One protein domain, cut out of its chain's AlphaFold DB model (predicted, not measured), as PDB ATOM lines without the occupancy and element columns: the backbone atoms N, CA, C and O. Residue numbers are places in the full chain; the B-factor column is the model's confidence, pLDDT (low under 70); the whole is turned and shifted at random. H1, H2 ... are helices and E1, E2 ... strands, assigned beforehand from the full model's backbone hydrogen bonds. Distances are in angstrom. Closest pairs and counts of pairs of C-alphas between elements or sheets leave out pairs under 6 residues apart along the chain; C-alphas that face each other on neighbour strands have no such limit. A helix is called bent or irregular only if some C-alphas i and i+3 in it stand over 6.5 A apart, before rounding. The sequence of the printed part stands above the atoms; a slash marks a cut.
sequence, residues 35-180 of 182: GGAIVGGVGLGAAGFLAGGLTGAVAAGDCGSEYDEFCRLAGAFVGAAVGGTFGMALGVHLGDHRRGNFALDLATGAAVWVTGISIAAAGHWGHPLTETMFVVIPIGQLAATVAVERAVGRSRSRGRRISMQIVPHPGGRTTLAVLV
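What this domain is: This is residues 35 to 180 of the 182 residues of an uncharacterized protein of Gemmatimonadetes bacterium (UniProt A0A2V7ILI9). Two long helices, H1 and H2, pack side by side as a hairpin, H3 folds back along part of H2, and H4 passes H3 and runs out as an arm, with a small two-stranded hairpin, E1 and E2, at its far end. Residues 150 to 158 of H4 stand free between the helices and that hairpin. The printed part has 146 residues with four named helices and then two named strands, in the order H1, H2, H3, H4, E1, E2; the sheet is E1 - E2, antiparallel, and the class is mostly helix. The whole is extended, with a radius of gyration of the C-alphas of 23.0 A and spans of 92 by 32 by 21 A.

Where its parts are: Find C-alpha 35 at (-39.112, -3.586, 36.989); from there H1, residues 35 to 59, runs 34.9 A. H2, residues 68 to 95, comes back over 39.1 A. H3, residues 102 to 122, measures 30.3 A. Look next at C-alpha 129, at (-34.639, 24.843, 54.501), where H4, residues 129 to 159, begins its 42.2 A; it has a kink of 44 degrees near residue 136 and is neither bent nor irregular, but only just: C-alphas 135 and 138 are 6.2 A apart. The strands are E1, residues 163 to 168, and E2, residues 174 to 179, which ends at C-alpha 179, (-62.117, 2.756, 14.646).

How they stand to each other: Begin at Gly 45 and Met 88, the closest C-alphas of H1 and H2, 3.8 A apart; these helices touch and form a hairpin, opposite ways at a shallow tilt of 25 degrees. H2 touches H3 with residues 81 to 93 alone, closest at the C-alphas of Ala 89 and Asp 105, 5.6 A; this hairpin has a shallow tilt of 28 degrees. H3 and H4 form the next hairpin and touch, closest at the C-alphas of Val 112 and Gln 141, 7.1 A, with a shallow tilt of 33 degrees, only just short of steep. H4 is near both H1 and H2, while H1 and H3 are apart. In the hairpin of E1 and E2, look for N 165 and O 177, 3.0 A, and N 177 and O 165, 2.9 A, within hydrogen-bond range. Every O i to N i+4 pair is within hydrogen-bond range in H1, H2 and H3; in H4, 23 of 27 are.

The domain as a whole: The two C-alphas farthest apart are those of Ser 65 and Gly 171, 92.3 A. The printed part has no cut and no long link. The mean pLDDT of the printed part is 77.3; look for values under 70 at 42 residues, among them residues 123 to 147 and 155 to 164.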
ATOM      1  N   GLY A  35     -40.200  -3.457  36.027       84.06
ATOM      2  CA  GLY A  35     -39.112  -3.586  36.989       84.06
ATOM      3  C   GLY A  35     -37.732  -3.315  36.386       84.06
ATOM      4  O   GLY A  35     -36.923  -2.665  37.033       84.06
ATOM      5  N   GLY A  36     -37.475  -3.743  35.147       86.81
ATOM      6  CA  GLY A  36     -36.200  -3.529  34.457       86.81
ATOM      7  C   GLY A  36     -35.879  -2.052  34.243       86.81
ATOM      8  O   GLY A  36     -34.776  -1.621  34.568       86.81
ATOM      9  N   ALA A  37     -36.852  -1.264  33.775       86.06
ATOM     10  CA  ALA A  37     -36.704   0.183  33.593       86.06
ATOM     11  C   ALA A  37     -36.390   0.906  34.915       86.06
ATOM     12  O   ALA A  37     -35.449   1.694  34.983       86.06
ATOM     13  N   ILE A  38     -37.116   0.575  35.990       85.50
ATOM     14  CA  ILE A  38     -36.915   1.185  37.314       85.50
ATOM     15  C   ILE A  38     -35.550   0.803  37.890       85.50
ATOM     16  O   ILE A  38     -34.801   1.673  38.323       85.50
ATOM     17  N   VAL A  39     -35.208  -0.490  37.892       90.50
ATOM     18  CA  VAL A  39     -33.929  -0.972  38.436       90.50
ATOM     19  C   VAL A  39     -32.758  -0.407  37.636       90.50
ATOM     20  O   VAL A  39     -31.784   0.054  38.229       90.50
ATOM     21  N   GLY A  40     -32.870  -0.378  36.304       90.12
ATOM     22  CA  GLY A  40     -31.873   0.226  35.425       90.12
ATOM     23  C   GLY A  40     -31.703   1.717  35.698       90.12
ATOM     24  O   GLY A  40     -30.582   2.170  35.922       90.12
ATOM     25  N   GLY A  41     -32.805   2.469  35.738       88.25
ATOM     26  CA  GLY A  41     -32.810   3.907  36.001       88.25
ATOM     27  C   GLY A  41     -32.237   4.274  37.365       88.25
ATOM     28  O   GLY A  41     -31.384   5.150  37.457       88.25
ATOM     29  N   VAL A  42     -32.645   3.578  38.428       88.12
ATOM     30  CA  VAL A  42     -32.116   3.816  39.780       88.12
ATOM     31  C   VAL A  42     -30.640   3.430  39.865       88.12
ATOM     32  O   VAL A  42     -29.841   4.205  40.384       88.12
ATOM     33  N   GLY A  43     -30.262   2.264  39.332       92.31
ATOM     34  CA  GLY A  43     -28.885   1.774  39.390       92.31
ATOM     35  C   GLY A  43     -27.910   2.688  38.649       92.31
ATOM     36  O   GLY A  43     -26.941   3.173  39.237       92.31
ATOM     37  N   LEU A  44     -28.184   2.973  37.374       92.56
ATOM     38  CA  LEU A  44     -27.324   3.847  36.574       92.56
ATOM     39  C   LEU A  44     -27.453   5.320  36.969       92.56
ATOM     40  O   LEU A  44     -26.467   6.044  36.882       92.56
ATOM     41  N   GLY A  45     -28.613   5.760  37.464       90.25
ATOM     42  CA  GLY A  45     -28.787   7.092  38.039       90.25
ATOM     43  C   GLY A  45     -27.922   7.305  39.278       90.25
ATOM     44  O   GLY A  45     -27.200   8.294  39.351       90.25
ATOM     45  N   ALA A  46     -27.911   6.358  40.218       87.56
ATOM     46  CA  ALA A  46     -27.055   6.433  41.400       87.56
ATOM     47  C   ALA A  46     -25.562   6.393  41.031       87.56
ATOM     48  O   ALA A  46     -24.777   7.200  41.530       87.56
ATOM     49  N   ALA A  47     -25.171   5.501  40.114       93.25
ATOM     50  CA  ALA A  47     -23.793   5.424  39.632       93.25
ATOM     51  C   ALA A  47     -23.358   6.725  38.936       93.25
ATOM     52  O   ALA A  47     -22.290   7.260  39.233       93.25
ATOM     53  N   GLY A  48     -24.205   7.263  38.057       94.38
ATOM     54  CA  GLY A  48     -23.971   8.528  37.371       94.38
ATOM     55  C   GLY A  48     -23.913   9.713  38.331       94.38
ATOM     56  O   GLY A  48     -23.070  10.586  38.156       94.38
ATOM     57  N   PHE A  49     -24.743   9.731  39.374       89.75
ATOM     58  CA  PHE A  49     -24.722  10.766  40.406       89.75
ATOM     59  C   PHE A  49     -23.387  10.773  41.158       89.75
ATOM     60  O   PHE A  49     -22.751  11.815  41.281       89.75
ATOM     61  N   LEU A  50     -22.917   9.605  41.606       89.88
ATOM     62  CA  LEU A  50     -21.641   9.492  42.315       89.88
ATOM     63  C   LEU A  50     -20.453   9.838  41.407       89.88
ATOM     64  O   LEU A  50     -19.602  10.644  41.782       89.88
ATOM     65  N   ALA A  51     -20.411   9.265  40.201       95.25
ATOM     66  CA  ALA A  51     -19.335   9.514  39.244       95.25
ATOM     67  C   ALA A  51     -19.304  10.980  38.790       95.25
ATOM     68  O   ALA A  51     -18.243  11.604  38.755       95.25
ATOM     69  N   GLY A  52     -20.472  11.545  38.488       94.88
ATOM     70  CA  GLY A  52     -20.629  12.947  38.136       94.88
ATOM     71  C   GLY A  52     -20.218  13.860  39.284       94.88
ATOM     72  O   GLY A  52     -19.489  14.817  39.053       94.88
ATOM     73  N   GLY A  53     -20.605  13.538  40.520       88.81
ATOM     74  CA  GLY A  53     -20.247  14.329  41.693       88.81
ATOM     75  C   GLY A  53     -18.749  14.359  41.956       88.81
ATOM     76  O   GLY A  53     -18.177  15.429  42.132       88.81
ATOM     77  N   LEU A  54     -18.084  13.206  41.885       92.06
ATOM     78  CA  LEU A  54     -16.626  13.143  41.999       92.06
ATOM     79  C   LEU A  54     -15.942  13.921  40.868       92.06
ATOM     80  O   LEU A  54     -15.032  14.705  41.125       92.06
ATOM     81  N   THR A  55     -16.412  13.755  39.628       95.31
ATOM     82  CA  THR A  55     -15.856  14.464  38.465       95.31
ATOM     83  C   THR A  55     -16.034  15.975  38.602       95.31
ATOM     84  O   THR A  55     -15.092  16.723  38.367       95.31
ATOM     85  N   GLY A  56     -17.211  16.430  39.029       92.44
ATOM     86  CA  GLY A  56     -17.509  17.842  39.250       92.44
ATOM     87  C   GLY A  56     -16.705  18.448  40.400       92.44
ATOM     88  O   GLY A  56     -16.202  19.560  40.267       92.44
ATOM     89  N   ALA A  57     -16.511  17.702  41.491       88.56
ATOM     90  CA  ALA A  57     -15.689  18.129  42.622       88.56
ATOM     91  C   ALA A  57     -14.216  18.323  42.238       88.56
ATOM     92  O   ALA A  57     -13.553  19.218  42.754       88.56
ATOM     93  N   VAL A  58     -13.700  17.465  41.351       92.38
ATOM     94  CA  VAL A  58     -12.330  17.561  40.830       92.38
ATOM     95  C   VAL A  58     -12.221  18.671  39.784       92.38
ATOM     96  O   VAL A  58     -11.248  19.418  39.787       92.38
ATOM     97  N   ALA A  59     -13.221  18.808  38.911       92.88
ATOM     98  CA  ALA A  59     -13.234  19.809  37.847       92.88
ATOM     99  C   ALA A  59     -13.393  21.248  38.359       92.88
ATOM    100  O   ALA A  59     -12.962  22.171  37.672       92.88
ATOM    101  N   ALA A  60     -13.986  21.445  39.541       87.50
ATOM    102  CA  ALA A  60     -14.109  22.764  40.165       87.50
ATOM    103  C   ALA A  60     -12.748  23.435  40.428       87.50
ATOM    104  O   ALA A  60     -12.672  24.659  40.399       87.50
ATOM    105  N   GLY A  61     -11.679  22.648  40.603       83.00
ATOM    106  CA  GLY A  61     -10.327  23.164  40.821       83.00
ATOM    107  C   GLY A  61     -10.183  23.965  42.119       83.00
ATOM    108  O   GLY A  61     -11.018  23.848  43.013       83.00
ATOM    109  N   ASP A  62      -9.101  24.748  42.197       82.25
ATOM    110  CA  ASP A  62      -8.822  25.671  43.302       82.25
ATOM    111  C   ASP A  62      -9.545  27.006  43.069       82.25
ATOM    112  O   ASP A  62      -9.231  27.729  42.117       82.25
ATOM    113  N   CYS A  63     -10.482  27.368  43.945       78.56
ATOM    114  CA  CYS A  63     -11.243  28.626  43.841       78.56
ATOM    115  C   CYS A  63     -10.727  29.747  44.758       78.56
ATOM    116  O   CYS A  63     -11.404  30.756  44.962       78.56
ATOM    117  N   GLY A  64      -9.512  29.592  45.288       78.50
ATOM    118  CA  GLY A  64      -8.910  30.510  46.254       78.50
ATOM    119  C   GLY A  64      -9.206  30.107  47.702       78.50
ATOM    120  O   GLY A  64     -10.247  29.529  48.013       78.50
ATOM    121  N   SER A  65      -8.268  30.421  48.600       74.62
ATOM    122  CA  SER A  65      -8.149  29.803  49.932       74.62
ATOM    123  C   SER A  65      -9.346  29.980  50.872       74.62
ATOM    124  O   SER A  65      -9.476  29.206  51.812       74.62
ATOM    125  N   GLU A  66     -10.209  30.975  50.655       76.19
ATOM    126  CA  GLU A  66     -11.375  31.233  51.520       76.19
ATOM    127  C   GLU A  66     -12.667  30.530  51.067       76.19
ATOM    128  O   GLU A  66     -13.593  30.407  51.864       76.19
ATOM    129  N   TYR A  67     -12.742  30.033  49.825       76.88
ATOM    130  CA  TYR A  67     -13.980  29.466  49.257       76.88
ATOM    131  C   TYR A  67     -13.798  28.108  48.578       76.88
ATOM    132  O   TYR A  67     -14.727  27.615  47.932       76.88
ATOM    133  N   ASP A  68     -12.629  27.492  48.724       81.31
ATOM    134  CA  ASP A  68     -12.289  26.284  47.979       81.31
ATOM    135  C   ASP A  68     -13.256  25.120  48.256       81.31
ATOM    136  O   ASP A  68     -13.774  24.477  47.341       81.31
ATOM    137  N   GLU A  69     -13.623  24.927  49.524       78.19
ATOM    138  CA  GLU A  69     -14.571  23.889  49.943       78.19
ATOM    139  C   GLU A  69     -15.964  24.092  49.336       78.19
ATOM    140  O   GLU A  69     -16.570  23.145  48.826       78.19
ATOM    141  N   PHE A  70     -16.458  25.335  49.323       80.56
ATOM    142  CA  PHE A  70     -17.747  25.673  48.717       80.56
ATOM    143  C   PHE A  70     -17.737  25.446  47.210       80.56
ATOM    144  O   PHE A  70     -18.714  24.947  46.653       80.56
ATOM    145  N   CYS A  71     -16.635  25.789  46.552       84.75
ATOM    146  CA  CYS A  71     -16.507  25.658  45.113       84.75
ATOM    147  C   CYS A  71     -16.478  24.189  44.681       84.75
ATOM    148  O   CYS A  71     -17.220  23.782  43.784       84.75
ATOM    149  N   ARG A  72     -15.695  23.364  45.385       85.38
ATOM    150  CA  ARG A  72     -15.636  21.916  45.153       85.38
ATOM    151  C   ARG A  72     -16.963  21.242  45.464       85.38
ATOM    152  O   ARG A  72     -17.389  20.376  44.702       85.38
ATOM    153  N   LEU A  73     -17.656  21.663  46.522       83.00
ATOM    154  CA  LEU A  73     -18.987  21.156  46.849       83.00
ATOM    155  C   LEU A  73     -20.025  21.551  45.790       83.00
ATOM    156  O   LEU A  73     -20.800  20.704  45.347       83.00
ATOM    157  N   ALA A  74     -20.022  22.805  45.333       82.50
ATOM    158  CA  ALA A  74     -20.903  23.270  44.262       82.50
ATOM    159  C   ALA A  74     -20.642  22.511  42.952       82.50
ATOM    160  O   ALA A  74     -21.582  22.026  42.318       82.50
ATOM    161  N   GLY A  75     -19.369  22.332  42.589       85.81
ATOM    162  CA  GLY A  75     -18.962  21.509  41.454       85.81
ATOM    163  C   GLY A  75     -19.431  20.064  41.592       85.81
ATOM    164  O   GLY A  75     -19.979  19.507  40.642       85.81
ATOM    165  N   ALA A  76     -19.307  19.475  42.785       85.38
ATOM    166  CA  ALA A  76     -19.821  18.142  43.069       85.38
ATOM    167  C   ALA A  76     -21.335  18.059  42.855       85.38
ATOM    168  O   ALA A  76     -21.815  17.131  42.212       85.38
ATOM    169  N   PHE A  77     -22.101  19.042  43.326       84.38
ATOM    170  CA  PHE A  77     -23.549  19.053  43.132       84.38
ATOM    171  C   PHE A  77     -23.948  19.163  41.664       84.38
ATOM    172  O   PHE A  77     -24.793  18.395  41.209       84.38
ATOM    173  N   VAL A  78     -23.324  20.068  40.908       86.12
ATOM    174  CA  VAL A  78     -23.597  20.219  39.471       86.12
ATOM    175  C   VAL A  78     -23.186  18.961  38.704       86.12
ATOM    176  O   VAL A  78     -23.928  18.475  37.853       86.12
ATOM    177  N   GLY A  79     -22.032  18.384  39.028       89.69
ATOM    178  CA  GLY A  79     -21.576  17.144  38.414       89.69
ATOM    179  C   GLY A  79     -22.516  15.976  38.713       89.69
ATOM    180  O   GLY A  79     -22.909  15.246  37.801       89.69
ATOM    181  N   ALA A  80     -22.930  15.822  39.970       86.25
ATOM    182  CA  ALA A  80     -23.845  14.773  40.400       86.25
ATOM    183  C   ALA A  80     -25.232  14.931  39.766       86.25
ATOM    184  O   ALA A  80     -25.843  13.947  39.349       86.25
ATOM    185  N   ALA A  81     -25.695  16.170  39.616       84.50
ATOM    186  CA  ALA A  81     -26.919  16.508  38.911       84.50
ATOM    187  C   ALA A  81     -26.915  16.020  37.462       84.50
ATOM    188  O   ALA A  81     -27.806  15.280  37.032       84.50
ATOM    189  N   VAL A  82     -25.884  16.414  36.715       88.88
ATOM    190  CA  VAL A  82     -25.731  16.064  35.302       88.88
ATOM    191  C   VAL A  82     -25.553  14.555  35.147       88.88
ATOM    192  O   VAL A  82     -26.279  13.920  34.380       88.88
ATOM    193  N   GLY A  83     -24.632  13.969  35.914       92.12
ATOM    194  CA  GLY A  83     -24.326  12.546  35.853       92.12
ATOM    195  C   GLY A  83     -25.506  11.671  36.269       92.12
ATOM    196  O   GLY A  83     -25.814  10.697  35.584       92.12
ATOM    197  N   GLY A  84     -26.215  12.036  37.338       87.44
ATOM    198  CA  GLY A  84     -27.389  11.308  37.813       87.44
ATOM    199  C   GLY A  84     -28.545  11.352  36.821       87.44
ATOM    200  O   GLY A  84     -29.160  10.323  36.549       87.44
ATOM    201  N   THR A  85     -28.788  12.511  36.206       85.94
ATOM    202  CA  THR A  85     -29.823  12.664  35.171       85.94
ATOM    203  C   THR A  85     -29.513  11.816  33.944       85.94
ATOM    204  O   THR A  85     -30.368  11.069  33.467       85.94
ATOM    205  N   PHE A  86     -28.274  11.895  33.454       91.19
ATOM    206  CA  PHE A  86     -27.838  11.122  32.298       91.19
ATOM    207  C   PHE A  86     -27.875   9.616  32.582       91.19
ATOM    208  O   PHE A  86     -28.421   8.848  31.790       91.19
ATOM    209  N   GLY A  87     -27.345   9.200  33.734       92.88
ATOM    210  CA  GLY A  87     -27.340   7.810  34.172       92.88
ATOM    211  C   GLY A  87     -28.750   7.248  34.336       92.88
ATOM    212  O   GLY A  87     -29.023   6.144  33.870       92.88
ATOM    213  N   MET A  88     -29.671   8.020  34.917       88.38
ATOM    214  CA  MET A  88     -31.059   7.598  35.094       88.38
ATOM    215  C   MET A  88     -31.766   7.436  33.748       88.38
ATOM    216  O   MET A  88     -32.328   6.373  33.492       88.38
ATOM    217  N   ALA A  89     -31.685   8.433  32.859       86.38
ATOM    218  CA  ALA A  89     -32.277   8.349  31.524       86.38
ATOM    219  C   ALA A  89     -31.709   7.164  30.724       86.38
ATOM    220  O   ALA A  89     -32.451   6.426  30.072       86.38
ATOM    221  N   LEU A  90     -30.393   6.935  30.808       90.56
ATOM    222  CA  LEU A  90     -29.738   5.815  30.137       90.56
ATOM    223  C   LEU A  90     -30.199   4.477  30.724       90.56
ATOM    224  O   LEU A  90     -30.482   3.541  29.980       90.56
ATOM    225  N   GLY A  91     -30.309   4.389  32.047       90.38
ATOM    226  CA  GLY A  91     -30.726   3.176  32.731       90.38
ATOM    227  C   GLY A  91     -32.177   2.799  32.488       90.38
ATOM    228  O   GLY A  91     -32.455   1.626  32.246       90.38
ATOM    229  N   VAL A  92     -33.081   3.779  32.463       87.31
ATOM    230  CA  VAL A  92     -34.474   3.568  32.050       87.31
ATOM    231  C   VAL A  92     -34.514   3.082  30.604       87.31
ATOM    232  O   VAL A  92     -35.135   2.061  30.315       87.31
ATOM    233  N   HIS A  93     -33.781   3.741  29.699       87.31
ATOM    234  CA  HIS A  93     -33.761   3.369  28.285       87.31
ATOM    235  C   HIS A  93     -33.229   1.945  28.045       87.31
ATOM    236  O   HIS A  93     -33.776   1.210  27.218       87.31
ATOM    237  N   LEU A  94     -32.182   1.538  28.769       89.88
ATOM    238  CA  LEU A  94     -31.637   0.181  28.703       89.88
ATOM    239  C   LEU A  94     -32.586  -0.846  29.338       89.88
ATOM    240  O   LEU A  94     -32.788  -1.917  28.766       89.88
ATOM    241  N   GLY A  95     -33.205  -0.517  30.474       87.69
ATOM    242  CA  GLY A  95     -34.144  -1.395  31.174       87.69
ATOM    243  C   GLY A  95     -35.471  -1.608  30.435       87.69
ATOM    244  O   GLY A  95     -36.036  -2.700  30.486       87.69
ATOM    245  N   ASP A  96     -35.931  -0.610  29.676       85.00
ATOM    246  CA  ASP A  96     -37.128  -0.680  28.824       85.00
ATOM    247  C   ASP A  96     -36.828  -1.185  27.394       85.00
ATOM    248  O   ASP A  96     -37.597  -0.975  26.454       85.00
ATOM    249  N   HIS A  97     -35.683  -1.849  27.191       85.12
ATOM    250  CA  HIS A  97     -35.302  -2.438  25.901       85.12
ATOM    251  C   HIS A  97     -35.361  -1.432  24.732       85.12
ATOM    252  O   HIS A  97     -35.739  -1.781  23.612       85.12
ATOM    253  N   ARG A  98     -34.990  -0.169  24.986       79.56
ATOM    254  CA  ARG A  98     -34.934   0.929  24.003       79.56
ATOM    255  C   ARG A  98     -36.282   1.340  23.388       79.56
ATOM    256  O   ARG A  98     -36.301   1.960  22.326       79.56
ATOM    257  N   ARG A  99     -37.414   1.024  24.027       77.06
ATOM    258  CA  ARG A  99     -38.758   1.398  23.533       77.06
ATOM    259  C   ARG A  99     -39.146   2.860  23.840       77.06
ATOM    260  O   ARG A  99     -40.084   3.388  23.227       77.06
ATOM    261  N   GLY A 100     -38.421   3.522  24.746       75.69
ATOM    262  CA  GLY A 100     -38.574   4.938  25.112       75.69
ATOM    263  C   GLY A 100     -37.762   5.925  24.257       75.69
ATOM    264  O   GLY A 100     -36.820   5.547  23.560       75.69
ATOM    265  N   ASN A 101     -38.112   7.217  24.327       82.00
ATOM    266  CA  ASN A 101     -37.365   8.299  23.676       82.00
ATOM    267  C   ASN A 101     -36.388   8.938  24.674       82.00
ATOM    268  O   ASN A 101     -36.763   9.837  25.424       82.00
ATOM    269  N   PHE A 102     -35.128   8.506  24.615       82.50
ATOM    270  CA  PHE A 102     -34.052   8.964  25.498       82.50
ATOM    271  C   PHE A 102     -33.901  10.494  25.551       82.50
ATOM    272  O   PHE A 102     -33.666  11.055  26.618       82.50
ATOM    273  N   ALA A 103     -34.070  11.190  24.421       82.38
ATOM    274  CA  ALA A 103     -33.926  12.645  24.381       82.38
ATOM    275  C   ALA A 103     -35.007  13.356  25.208       82.38
ATOM    276  O   ALA A 103     -34.752  14.408  25.792       82.38
ATOM    277  N   LEU A 104     -36.206  12.773  25.278       80.69
ATOM    278  CA  LEU A 104     -37.336  13.324  26.021       80.69
ATOM    279  C   LEU A 104     -37.159  13.114  27.533       80.69
ATOM    280  O   LEU A 104     -37.419  14.031  28.312       80.69
ATOM    281  N   ASP A 105     -36.634  11.956  27.935       78.69
ATOM    282  CA  ASP A 105     -36.290  11.665  29.334       78.69
ATOM    283  C   ASP A 105     -35.131  12.551  29.819       78.69
ATOM    284  O   ASP A 105     -35.176  13.113  30.912       78.69
ATOM    285  N   LEU A 106     -34.122  12.771  28.971       82.50
ATOM    286  CA  LEU A 106     -33.016  13.672  29.288       82.50
ATOM    287  C   LEU A 106     -33.482  15.133  29.398       82.50
ATOM    288  O   LEU A 106     -33.110  15.828  30.343       82.50
ATOM    289  N   ALA A 107     -34.314  15.602  28.461       84.31
ATOM    290  CA  ALA A 107     -34.830  16.971  28.466       84.31
ATOM    291  C   ALA A 107     -35.722  17.248  29.683       84.31
ATOM    292  O   ALA A 107     -35.621  18.309  30.299       84.31
ATOM    293  N   THR A 108     -36.572  16.289  30.061       80.56
ATOM    294  CA  THR A 108     -37.404  16.409  31.266       80.56
ATOM    295  C   THR A 108     -36.553  16.407  32.533       80.56
ATOM    296  O   THR A 108     -36.748  17.274  33.383       80.56
ATOM    297  N   GLY A 109     -35.553  15.529  32.634       77.88
ATOM    298  CA  GLY A 109     -34.601  15.536  33.744       77.88
ATOM    299  C   GLY A 109     -33.827  16.858  33.869       77.88
ATOM    300  O   GLY A 109     -33.730  17.424  34.959       77.88
ATOM    301  N   ALA A 110     -33.354  17.406  32.746       80.44
ATOM    302  CA  ALA A 110     -32.679  18.702  32.703       80.44
ATOM    303  C   ALA A 110     -33.606  19.855  33.128       80.44
ATOM    304  O   ALA A 110     -33.205  20.707  33.920       80.44
ATOM    305  N   ALA A 111     -34.859  19.864  32.663       81.06
ATOM    306  CA  ALA A 111     -35.841  20.880  33.038       81.06
ATOM    307  C   ALA A 111     -36.135  20.877  34.547       81.06
ATOM    308  O   ALA A 111     -36.264  21.945  35.151       81.06
ATOM    309  N   VAL A 112     -36.191  19.699  35.179       78.69
ATOM    310  CA  VAL A 112     -36.374  19.593  36.634       78.69
ATOM    311  C   VAL A 112     -35.164  20.155  37.380       78.69
ATOM    312  O   VAL A 112     -35.347  20.889  38.349       78.69
ATOM    313  N   TRP A 113     -33.939  19.886  36.916       78.44
ATOM    314  CA  TRP A 113     -32.730  20.478  37.500       78.44
ATOM    315  C   TRP A 113     -32.690  21.996  37.370       78.44
ATOM    316  O   TRP A 113     -32.480  22.678  38.369       78.44
ATOM    317  N   VAL A 114     -32.939  22.533  36.174       79.75
ATOM    318  CA  VAL A 114     -32.986  23.986  35.945       79.75
ATOM    319  C   VAL A 114     -34.024  24.635  36.859       79.75
ATOM    320  O   VAL A 114     -33.746  25.658  37.483       79.75
ATOM    321  N   THR A 115     -35.196  24.014  36.991       78.06
ATOM    322  CA  THR A 115     -36.260  24.497  37.879       78.06
ATOM    323  C   THR A 115     -35.826  24.464  39.344       78.06
ATOM    324  O   THR A 115     -35.962  25.466  40.042       78.06
ATOM    325  N   GLY A 116     -35.255  23.348  39.809       72.44
ATOM    326  CA  GLY A 116     -34.776  23.199  41.184       72.44
ATOM    327  C   GLY A 116     -33.675  24.201  41.534       72.44
ATOM    328  O   GLY A 116     -33.761  24.865  42.564       72.44
ATOM    329  N   ILE A 117     -32.693  24.374  40.644       71.62
ATOM    330  CA  ILE A 117     -31.608  25.352  40.804       71.62
ATOM    331  C   ILE A 117     -32.161  26.778  40.815       71.62
ATOM    332  O   ILE A 117     -31.764  27.564  41.664       71.62
ATOM    333  N   SER A 118     -33.098  27.112  39.922       76.19
ATOM    334  CA  SER A 118     -33.698  28.454  39.874       76.19
ATOM    335  C   SER A 118     -34.443  28.789  41.166       76.19
ATOM    336  O   SER A 118     -34.314  29.896  41.682       76.19
ATOM    337  N   ILE A 119     -35.187  27.825  41.722       74.44
ATOM    338  CA  ILE A 119     -35.881  27.987  43.006       74.44
ATOM    339  C   ILE A 119     -34.871  28.130  44.150       74.44
ATOM    340  O   ILE A 119     -35.022  29.020  44.984       74.44
ATOM    341  N   ALA A 120     -33.833  27.290  44.182       66.19
ATOM    342  CA  ALA A 120     -32.799  27.350  45.212       66.19
ATOM    343  C   ALA A 120     -32.019  28.675  45.169       66.19
ATOM    344  O   ALA A 120     -31.799  29.287  46.209       66.19
ATOM    345  N   ALA A 121     -31.667  29.153  43.973       69.94
ATOM    346  CA  ALA A 121     -30.964  30.417  43.769       69.94
ATOM    347  C   ALA A 121     -31.810  31.642  44.157       69.94
ATOM    348  O   ALA A 121     -31.257  32.668  44.545       69.94
ATOM    349  N   ALA A 122     -33.139  31.536  44.073       77.25
ATOM    350  CA  ALA A 122     -34.061  32.577  44.521       77.25
ATOM    351  C   ALA A 122     -34.290  32.576  46.047       77.25
ATOM    352  O   ALA A 122     -34.847  33.534  46.581       77.25
ATOM    353  N   GLY A 123     -33.888  31.516  46.758       68.81
ATOM    354  CA  GLY A 123     -34.018  31.409  48.210       68.81
ATOM    355  C   GLY A 123     -32.948  32.210  48.958       68.81
ATOM    356  O   GLY A 123     -31.779  32.224  48.578       68.81
ATOM    357  N   HIS A 124     -33.322  32.867  50.058       64.38
ATOM    358  CA  HIS A 124     -32.355  33.533  50.932       64.38
ATOM    359  C   HIS A 124     -31.503  32.501  51.693       64.38
ATOM    360  O   HIS A 124     -32.023  31.677  52.449       64.38
ATOM    361  N   TRP A 125     -30.185  32.562  51.489       55.03
ATOM    362  CA  TRP A 125     -29.177  31.734  52.152       55.03
ATOM    363  C   TRP A 125     -29.130  32.073  53.647       55.03
ATOM    364  O   TRP A 125     -28.671  33.145  54.030       55.03
ATOM    365  N   GLY A 126     -29.661  31.190  54.493       56.25
ATOM    366  CA  GLY A 126     -29.705  31.404  55.945       56.25
ATOM    367  C   GLY A 126     -30.755  30.582  56.695       56.25
ATOM    368  O   GLY A 126     -30.746  30.558  57.921       56.25
ATOM    369  N   HIS A 127     -31.649  29.887  55.988       57.25
ATOM    370  CA  HIS A 127     -32.661  29.039  56.611       57.25
ATOM    371  C   HIS A 127     -32.275  27.551  56.570       57.25
ATOM    372  O   HIS A 127     -31.769  27.088  55.551       57.25
ATOM    373  N   PRO A 128     -32.620  26.758  57.607       57.66
ATOM    374  CA  PRO A 128     -32.428  25.299  57.620       57.66
ATOM    375  C   PRO A 128     -33.126  24.586  56.447       57.66
ATOM    376  O   PRO A 128     -32.827  23.441  56.133       57.66
ATOM    377  N   LEU A 129     -34.031  25.283  55.753       55.97
ATOM    378  CA  LEU A 129     -34.639  24.843  54.501       55.97
ATOM    379  C   LEU A 129     -33.616  24.531  53.401       55.97
ATOM    380  O   LEU A 129     -33.878  23.635  52.605       55.97
ATOM    381  N   THR A 130     -32.472  25.220  53.345       56.50
ATOM    382  CA  THR A 130     -31.478  25.001  52.285       56.50
ATOM    383  C   THR A 130     -30.790  23.640  52.432       56.50
ATOM    384  O   THR A 130     -30.602  22.945  51.437       56.50
ATOM    385  N   GLU A 131     -30.505  23.202  53.662       60.78
ATOM    386  CA  GLU A 131     -29.964  21.860  53.934       60.78
ATOM    387  C   GLU A 131     -31.000  20.765  53.665       60.78
ATOM    388  O   GLU A 131     -30.702  19.765  53.013       60.78
ATOM    389  N   THR A 132     -32.252  20.967  54.087       61.00
ATOM    390  CA  THR A 132     -33.324  19.990  53.845       61.00
ATOM    391  C   THR A 132     -33.611  19.824  52.351       61.00
ATOM    392  O   THR A 132     -33.896  18.717  51.888       61.00
ATOM    393  N   MET A 133     -33.492  20.900  51.567       60.53
ATOM    394  CA  MET A 133     -33.661  20.862  50.112       60.53
ATOM    395  C   MET A 133     -32.647  19.935  49.436       60.53
ATOM    396  O   MET A 133     -33.020  19.235  48.497       60.53
ATOM    397  N   PHE A 134     -31.420  19.816  49.950       60.53
ATOM    398  CA  PHE A 134     -30.427  18.894  49.386       60.53
ATOM    399  C   PHE A 134     -30.829  17.417  49.472       60.53
ATOM    400  O   PHE A 134     -30.439  16.629  48.611       60.53
ATOM    401  N   VAL A 135     -31.651  17.038  50.453       63.09
ATOM    402  CA  VAL A 135     -32.175  15.668  50.589       63.09
ATOM    403  C   VAL A 135     -33.496  15.499  49.837       63.09
ATOM    404  O   VAL A 135     -33.754  14.454  49.237       63.09
ATOM    405  N   VAL A 136     -34.342  16.530  49.841       65.00
ATOM    406  CA  VAL A 136     -35.672  16.478  49.222       65.00
ATOM    407  C   VAL A 136     -35.593  16.536  47.695       65.00
ATOM    408  O   VAL A 136     -36.385  15.865  47.031       65.00
ATOM    409  N   ILE A 137     -34.639  17.277  47.120       63.53
ATOM    410  CA  ILE A 137     -34.506  17.441  45.663       63.53
ATOM    411  C   ILE A 137     -34.289  16.091  44.946       63.53
ATOM    412  O   ILE A 137     -35.073  15.794  44.041       63.53
ATOM    413  N   PRO A 138     -33.333  15.223  45.342       60.41
ATOM    414  CA  PRO A 138     -33.145  13.921  44.694       60.41
ATOM    415  C   PRO A 138     -34.379  13.012  44.791       60.41
ATOM    416  O   PRO A 138     -34.749  12.345  43.824       60.41
ATOM    417  N   ILE A 139     -35.059  13.016  45.942       66.75
ATOM    418  CA  ILE A 139     -36.274  12.218  46.164       66.75
ATOM    419  C   ILE A 139     -37.415  12.730  45.272       66.75
ATOM    420  O   ILE A 139     -38.109  11.942  44.624       66.75
ATOM    421  N   GLY A 140     -37.577  14.052  45.190       65.75
ATOM    422  CA  GLY A 140     -38.542  14.706  44.310       65.75
ATOM    423  C   GLY A 140     -38.285  14.405  42.835       65.75
ATOM    424  O   GLY A 140     -39.231  14.142  42.095       65.75
ATOM    425  N   GLN A 141     -37.018  14.355  42.412       65.38
ATOM    426  CA  GLN A 141     -36.648  13.996  41.040       65.38
ATOM    427  C   GLN A 141     -37.048  12.571  40.675       65.38
ATOM    428  O   GLN A 141     -37.614  12.359  39.602       65.38
ATOM    429  N   LEU A 142     -36.806  11.618  41.575       64.56
ATOM    430  CA  LEU A 142     -37.156  10.211  41.382       64.56
ATOM    431  C   LEU A 142     -38.685  10.029  41.324       64.56
ATOM    432  O   LEU A 142     -39.213   9.329  40.463       64.56
ATOM    433  N   ALA A 143     -39.424  10.729  42.189       67.25
ATOM    434  CA  ALA A 143     -40.886  10.719  42.164       67.25
ATOM    435  C   ALA A 143     -41.458  11.353  40.881       67.25
ATOM    436  O   ALA A 143     -42.404  10.819  40.295       67.25
ATOM    437  N   ALA A 144     -40.884  12.471  40.424       67.19
ATOM    438  CA  ALA A 144     -41.330  13.182  39.229       67.19
ATOM    439  C   ALA A 144     -41.097  12.371  37.947       67.19
ATOM    440  O   ALA A 144     -42.011  12.266  37.128       67.19
ATOM    441  N   THR A 145     -39.929  11.741  37.791       65.31
ATOM    442  CA  THR A 145     -39.636  10.867  36.635       65.31
ATOM    443  C   THR A 145     -40.609   9.693  36.567       65.31
ATOM    444  O   THR A 145     -41.233   9.474  35.528       65.31
ATOM    445  N   VAL A 146     -40.856   9.014  37.694       66.94
ATOM    446  CA  VAL A 146     -41.837   7.916  37.764       66.94
ATOM    447  C   VAL A 146     -43.261   8.399  37.450       66.94
ATOM    448  O   VAL A 146     -44.035   7.697  36.791       66.94
ATOM    449  N   ALA A 147     -43.646   9.592  37.912       69.69
ATOM    450  CA  ALA A 147     -44.962  10.160  37.628       69.69
ATOM    451  C   ALA A 147     -45.140  10.495  36.136       69.69
ATOM    452  O   ALA A 147     -46.194  10.187  35.570       69.69
ATOM    453  N   VAL A 148     -44.116  11.072  35.497       75.25
ATOM    454  CA  VAL A 148     -44.114  11.407  34.065       75.25
ATOM    455  C   VAL A 148     -44.184  10.144  33.209       75.25
ATOM    456  O   VAL A 148     -45.075  10.052  32.363       75.25
ATOM    457  N   GLU A 149     -43.354   9.129  33.471       65.81
ATOM    458  CA  GLU A 149     -43.434   7.837  32.770       65.81
ATOM    459  C   GLU A 149     -44.835   7.226  32.874       65.81
ATOM    460  O   GLU A 149     -45.418   6.776  31.881       65.81
ATOM    461  N   ARG A 150     -45.432   7.262  34.073       71.88
ATOM    462  CA  ARG A 150     -46.792   6.754  34.291       71.88
ATOM    463  C   ARG A 150     -47.842   7.547  33.525       71.88
ATOM    464  O   ARG A 150     -48.801   6.948  33.033       71.88
ATOM    465  N   ALA A 151     -47.702   8.865  33.435       71.06
ATOM    466  CA  ALA A 151     -48.621   9.707  32.679       71.06
ATOM    467  C   ALA A 151     -48.515   9.432  31.170       71.06
ATOM    468  O   ALA A 151     -49.533   9.212  30.508       71.06
ATOM    469  N   VAL A 152     -47.291   9.346  30.640       73.06
ATOM    470  CA  VAL A 152     -47.026   9.059  29.223       73.06
ATOM    471  C   VAL A 152     -47.494   7.648  28.843       73.06
ATOM    472  O   VAL A 152     -48.174   7.473  27.825       73.06
ATOM    473  N   GLY A 153     -47.228   6.647  29.687       67.06
ATOM    474  CA  GLY A 153     -47.686   5.271  29.482       67.06
ATOM    475  C   GLY A 153     -49.214   5.144  29.430       67.06
ATOM    476  O   GLY A 153     -49.753   4.435  28.576       67.06
ATOM    477  N   ARG A 154     -49.941   5.884  30.284       70.62
ATOM    478  CA  ARG A 154     -51.416   5.925  30.256       70.62
ATOM    479  C   ARG A 154     -51.973   6.604  29.006       70.62
ATOM    480  O   ARG A 154     -52.986   6.150  28.480       70.62
ATOM    481  N   SER A 155     -51.331   7.664  28.516       62.94
ATOM    482  CA  SER A 155     -51.767   8.334  27.283       62.94
ATOM    483  C   SER A 155     -51.590   7.442  26.052       62.94
ATOM    484  O   SER A 155     -52.493   7.370  25.220       62.94
ATOM    485  N   ARG A 156     -50.494   6.671  25.970       62.12
ATOM    486  CA  ARG A 156     -50.295   5.689  24.887       62.12
ATOM    487  C   ARG A 156     -51.311   4.544  24.926       62.12
ATOM    488  O   ARG A 156     -51.816   4.159  23.875       62.12
ATOM    489  N   SER A 157     -51.656   4.021  26.105       59.94
ATOM    490  CA  SER A 157     -52.648   2.937  26.211       59.94
ATOM    491  C   SER A 157     -54.084   3.400  25.933       59.94
ATOM    492  O   SER A 157     -54.887   2.627  25.410       59.94
ATOM    493  N   ARG A 158     -54.410   4.670  26.211       61.19
ATOM    494  CA  ARG A 158     -55.688   5.279  25.806       61.19
ATOM    495  C   ARG A 158     -55.755   5.571  24.309       61.19
ATOM    496  O   ARG A 158     -56.792   5.311  23.709       61.19
ATOM    497  N   GLY A 159     -54.666   6.060  23.715       55.00
ATOM    498  CA  GLY A 159     -54.601   6.374  22.286       55.00
ATOM    499  C   GLY A 159     -54.640   5.148  21.372       55.00
ATOM    500  O   GLY A 159     -55.042   5.266  20.226       55.00
ATOM    501  N   ARG A 160     -54.279   3.954  21.863       53.75
ATOM    502  CA  ARG A 160     -54.219   2.720  21.055       53.75
ATOM    503  C   ARG A 160     -55.373   1.741  21.283       53.75
ATOM    504  O   ARG A 160     -55.247   0.570  20.927       53.75
ATOM    505  N   ARG A 161     -56.503   2.181  21.852       55.75
ATOM    506  CA  ARG A 161     -57.730   1.368  21.821       55.75
ATOM    507  C   ARG A 161     -58.325   1.424  20.421       55.75
ATOM    508  O   ARG A 161     -59.131   2.295  20.115       55.75
ATOM    509  N   ILE A 162     -57.929   0.466  19.592       60.50
ATOM    510  CA  ILE A 162     -58.684   0.108  18.397       60.50
ATOM    511  C   ILE A 162     -60.045  -0.384  18.893       60.50
ATOM    512  O   ILE A 162     -60.153  -1.468  19.467       60.50
ATOM    513  N   SER A 163     -61.070   0.452  18.752       60.41
ATOM    514  CA  SER A 163     -62.434   0.050  19.071       60.41
ATOM    515  C   SER A 163     -62.953  -0.742  17.881       60.41
ATOM    516  O   SER A 163     -63.214  -0.170  16.821       60.41
ATOM    517  N   MET A 164     -63.035  -2.063  18.031       56.09
ATOM    518  CA  MET A 164     -63.757  -2.908  17.085       56.09
ATOM    519  C   MET A 164     -65.207  -2.983  17.529       56.09
ATOM    520  O   MET A 164     -65.509  -3.518  18.595       56.09
ATOM    521  N   GLN A 165     -66.102  -2.451  16.704       76.06
ATOM    522  CA  GLN A 165     -67.533  -2.565  16.924       76.06
ATOM    523  C   GLN A 165     -68.135  -3.389  15.790       76.06
ATOM    524  O   GLN A 165     -67.975  -3.069  14.613       76.06
ATOM    525  N   ILE A 166     -68.812  -4.478  16.149       75.69
ATOM    526  CA  ILE A 166     -69.594  -5.265  15.198       75.69
ATOM    527  C   ILE A 166     -70.955  -4.585  15.101       75.69
ATOM    528  O   ILE A 166     -71.690  -4.532  16.086       75.69
ATOM    529  N   VAL A 167     -71.271  -4.034  13.932       80.56
ATOM    530  CA  VAL A 167     -72.551  -3.367  13.687       80.56
ATOM    531  C   VAL A 167     -73.460  -4.346  12.938       80.56
ATOM    532  O   VAL A 167     -73.163  -4.691  11.789       80.56
ATOM    533  N   PRO A 168     -74.542  -4.846  13.563       69.81
ATOM    534  CA  PRO A 168     -75.522  -5.668  12.870       69.81
ATOM    535  C   PRO A 168     -76.333  -4.802  11.899       69.81
ATOM    536  O   PRO A 168     -76.825  -3.732  12.259       69.81
ATOM    537  N   HIS A 169     -76.464  -5.258  10.654       78.94
ATOM    538  CA  HIS A 169     -77.233  -4.579   9.618       78.94
ATOM    539  C   HIS A 169     -78.626  -5.221   9.486       78.94
ATOM    540  O   HIS A 169     -78.728  -6.449   9.542       78.94
ATOM    541  N   PRO A 170     -79.701  -4.442   9.253       77.56
ATOM    542  CA  PRO A 170     -81.077  -4.957   9.207       77.56
ATOM    543  C   PRO A 170     -81.339  -6.010   8.110       77.56
ATOM    544  O   PRO A 170     -82.347  -6.700   8.162       77.56
ATOM    545  N   GLY A 171     -80.419  -6.194   7.154       85.25
ATOM    546  CA  GLY A 171     -80.458  -7.263   6.145       85.25
ATOM    547  C   GLY A 171     -79.698  -8.551   6.508       85.25
ATOM    548  O   GLY A 171     -79.351  -9.305   5.606       85.25
ATOM    549  N   GLY A 172     -79.349  -8.780   7.781       81.06
ATOM    550  CA  GLY A 172     -78.648  -9.997   8.231       81.06
ATOM    551  C   GLY A 172     -77.138 -10.034   7.950       81.06
ATOM    552  O   GLY A 172     -76.499 -11.062   8.151       81.06
ATOM    553  N   ARG A 173     -76.545  -8.921   7.500       78.19
ATOM    554  CA  ARG A 173     -75.090  -8.776   7.313       78.19
ATOM    555  C   ARG A 173     -74.468  -8.172   8.572       78.19
ATOM    556  O   ARG A 173     -75.055  -7.283   9.182       78.19
ATOM    557  N   THR A 174     -73.271  -8.609   8.937       70.75
ATOM    558  CA  THR A 174     -72.457  -7.992   9.991       70.75
ATOM    559  C   THR A 174     -71.300  -7.232   9.361       70.75
ATOM    560  O   THR A 174     -70.547  -7.780   8.558       70.75
ATOM    561  N   THR A 175     -71.147  -5.959   9.718       78.06
ATOM    562  CA  THR A 175     -69.983  -5.152   9.340       78.06
ATOM    563  C   THR A 175     -69.078  -4.972  10.551       78.06
ATOM    564  O   THR A 175     -69.532  -4.605  11.636       78.06
ATOM    565  N   LEU A 176     -67.784  -5.232  10.367       75.38
ATOM    566  CA  LEU A 176     -66.760  -4.906  11.352       75.38
ATOM    567  C   LEU A 176     -66.334  -3.454  11.125       75.38
ATOM    568  O   LEU A 176     -65.682  -3.144  10.129       75.38
ATOM    569  N   ALA A 177     -66.700  -2.565  12.043       73.38
ATOM    570  CA  ALA A 177     -66.170  -1.211  12.067       73.38
ATOM    571  C   ALA A 177     -64.916  -1.194  12.946       73.38
ATOM    572  O   ALA A 177     -64.981  -1.471  14.146       73.38
ATOM    573  N   VAL A 178     -63.768  -0.880  12.345       71.06
ATOM    574  CA  VAL A 178     -62.505  -0.685  13.063       71.06
ATOM    575  C   VAL A 178     -62.271   0.813  13.181       71.06
ATOM    576  O   VAL A 178     -61.995   1.485  12.188       71.06
ATOM    577  N   LEU A 179     -62.406   1.351  14.392       67.12
ATOM    578  CA  LEU A 179     -62.117   2.756  14.646       67.12
ATOM    579  C   LEU A 179     -60.631   2.913  14.978       67.12
ATOM    580  O   LEU A 179     -60.166   2.421  16.009       67.12
ATOM    581  N   VAL A 180     -59.896   3.599  14.104       61.25
ATOM    582  CA  VAL A 180     -58.486   3.935  14.319       61.25
ATOM    583  C   VAL A 180     -58.399   5.426  14.658       61.25
ATOM    584  O   VAL A 180     -58.764   6.253  13.821       61.25
TER     585      VAL A 180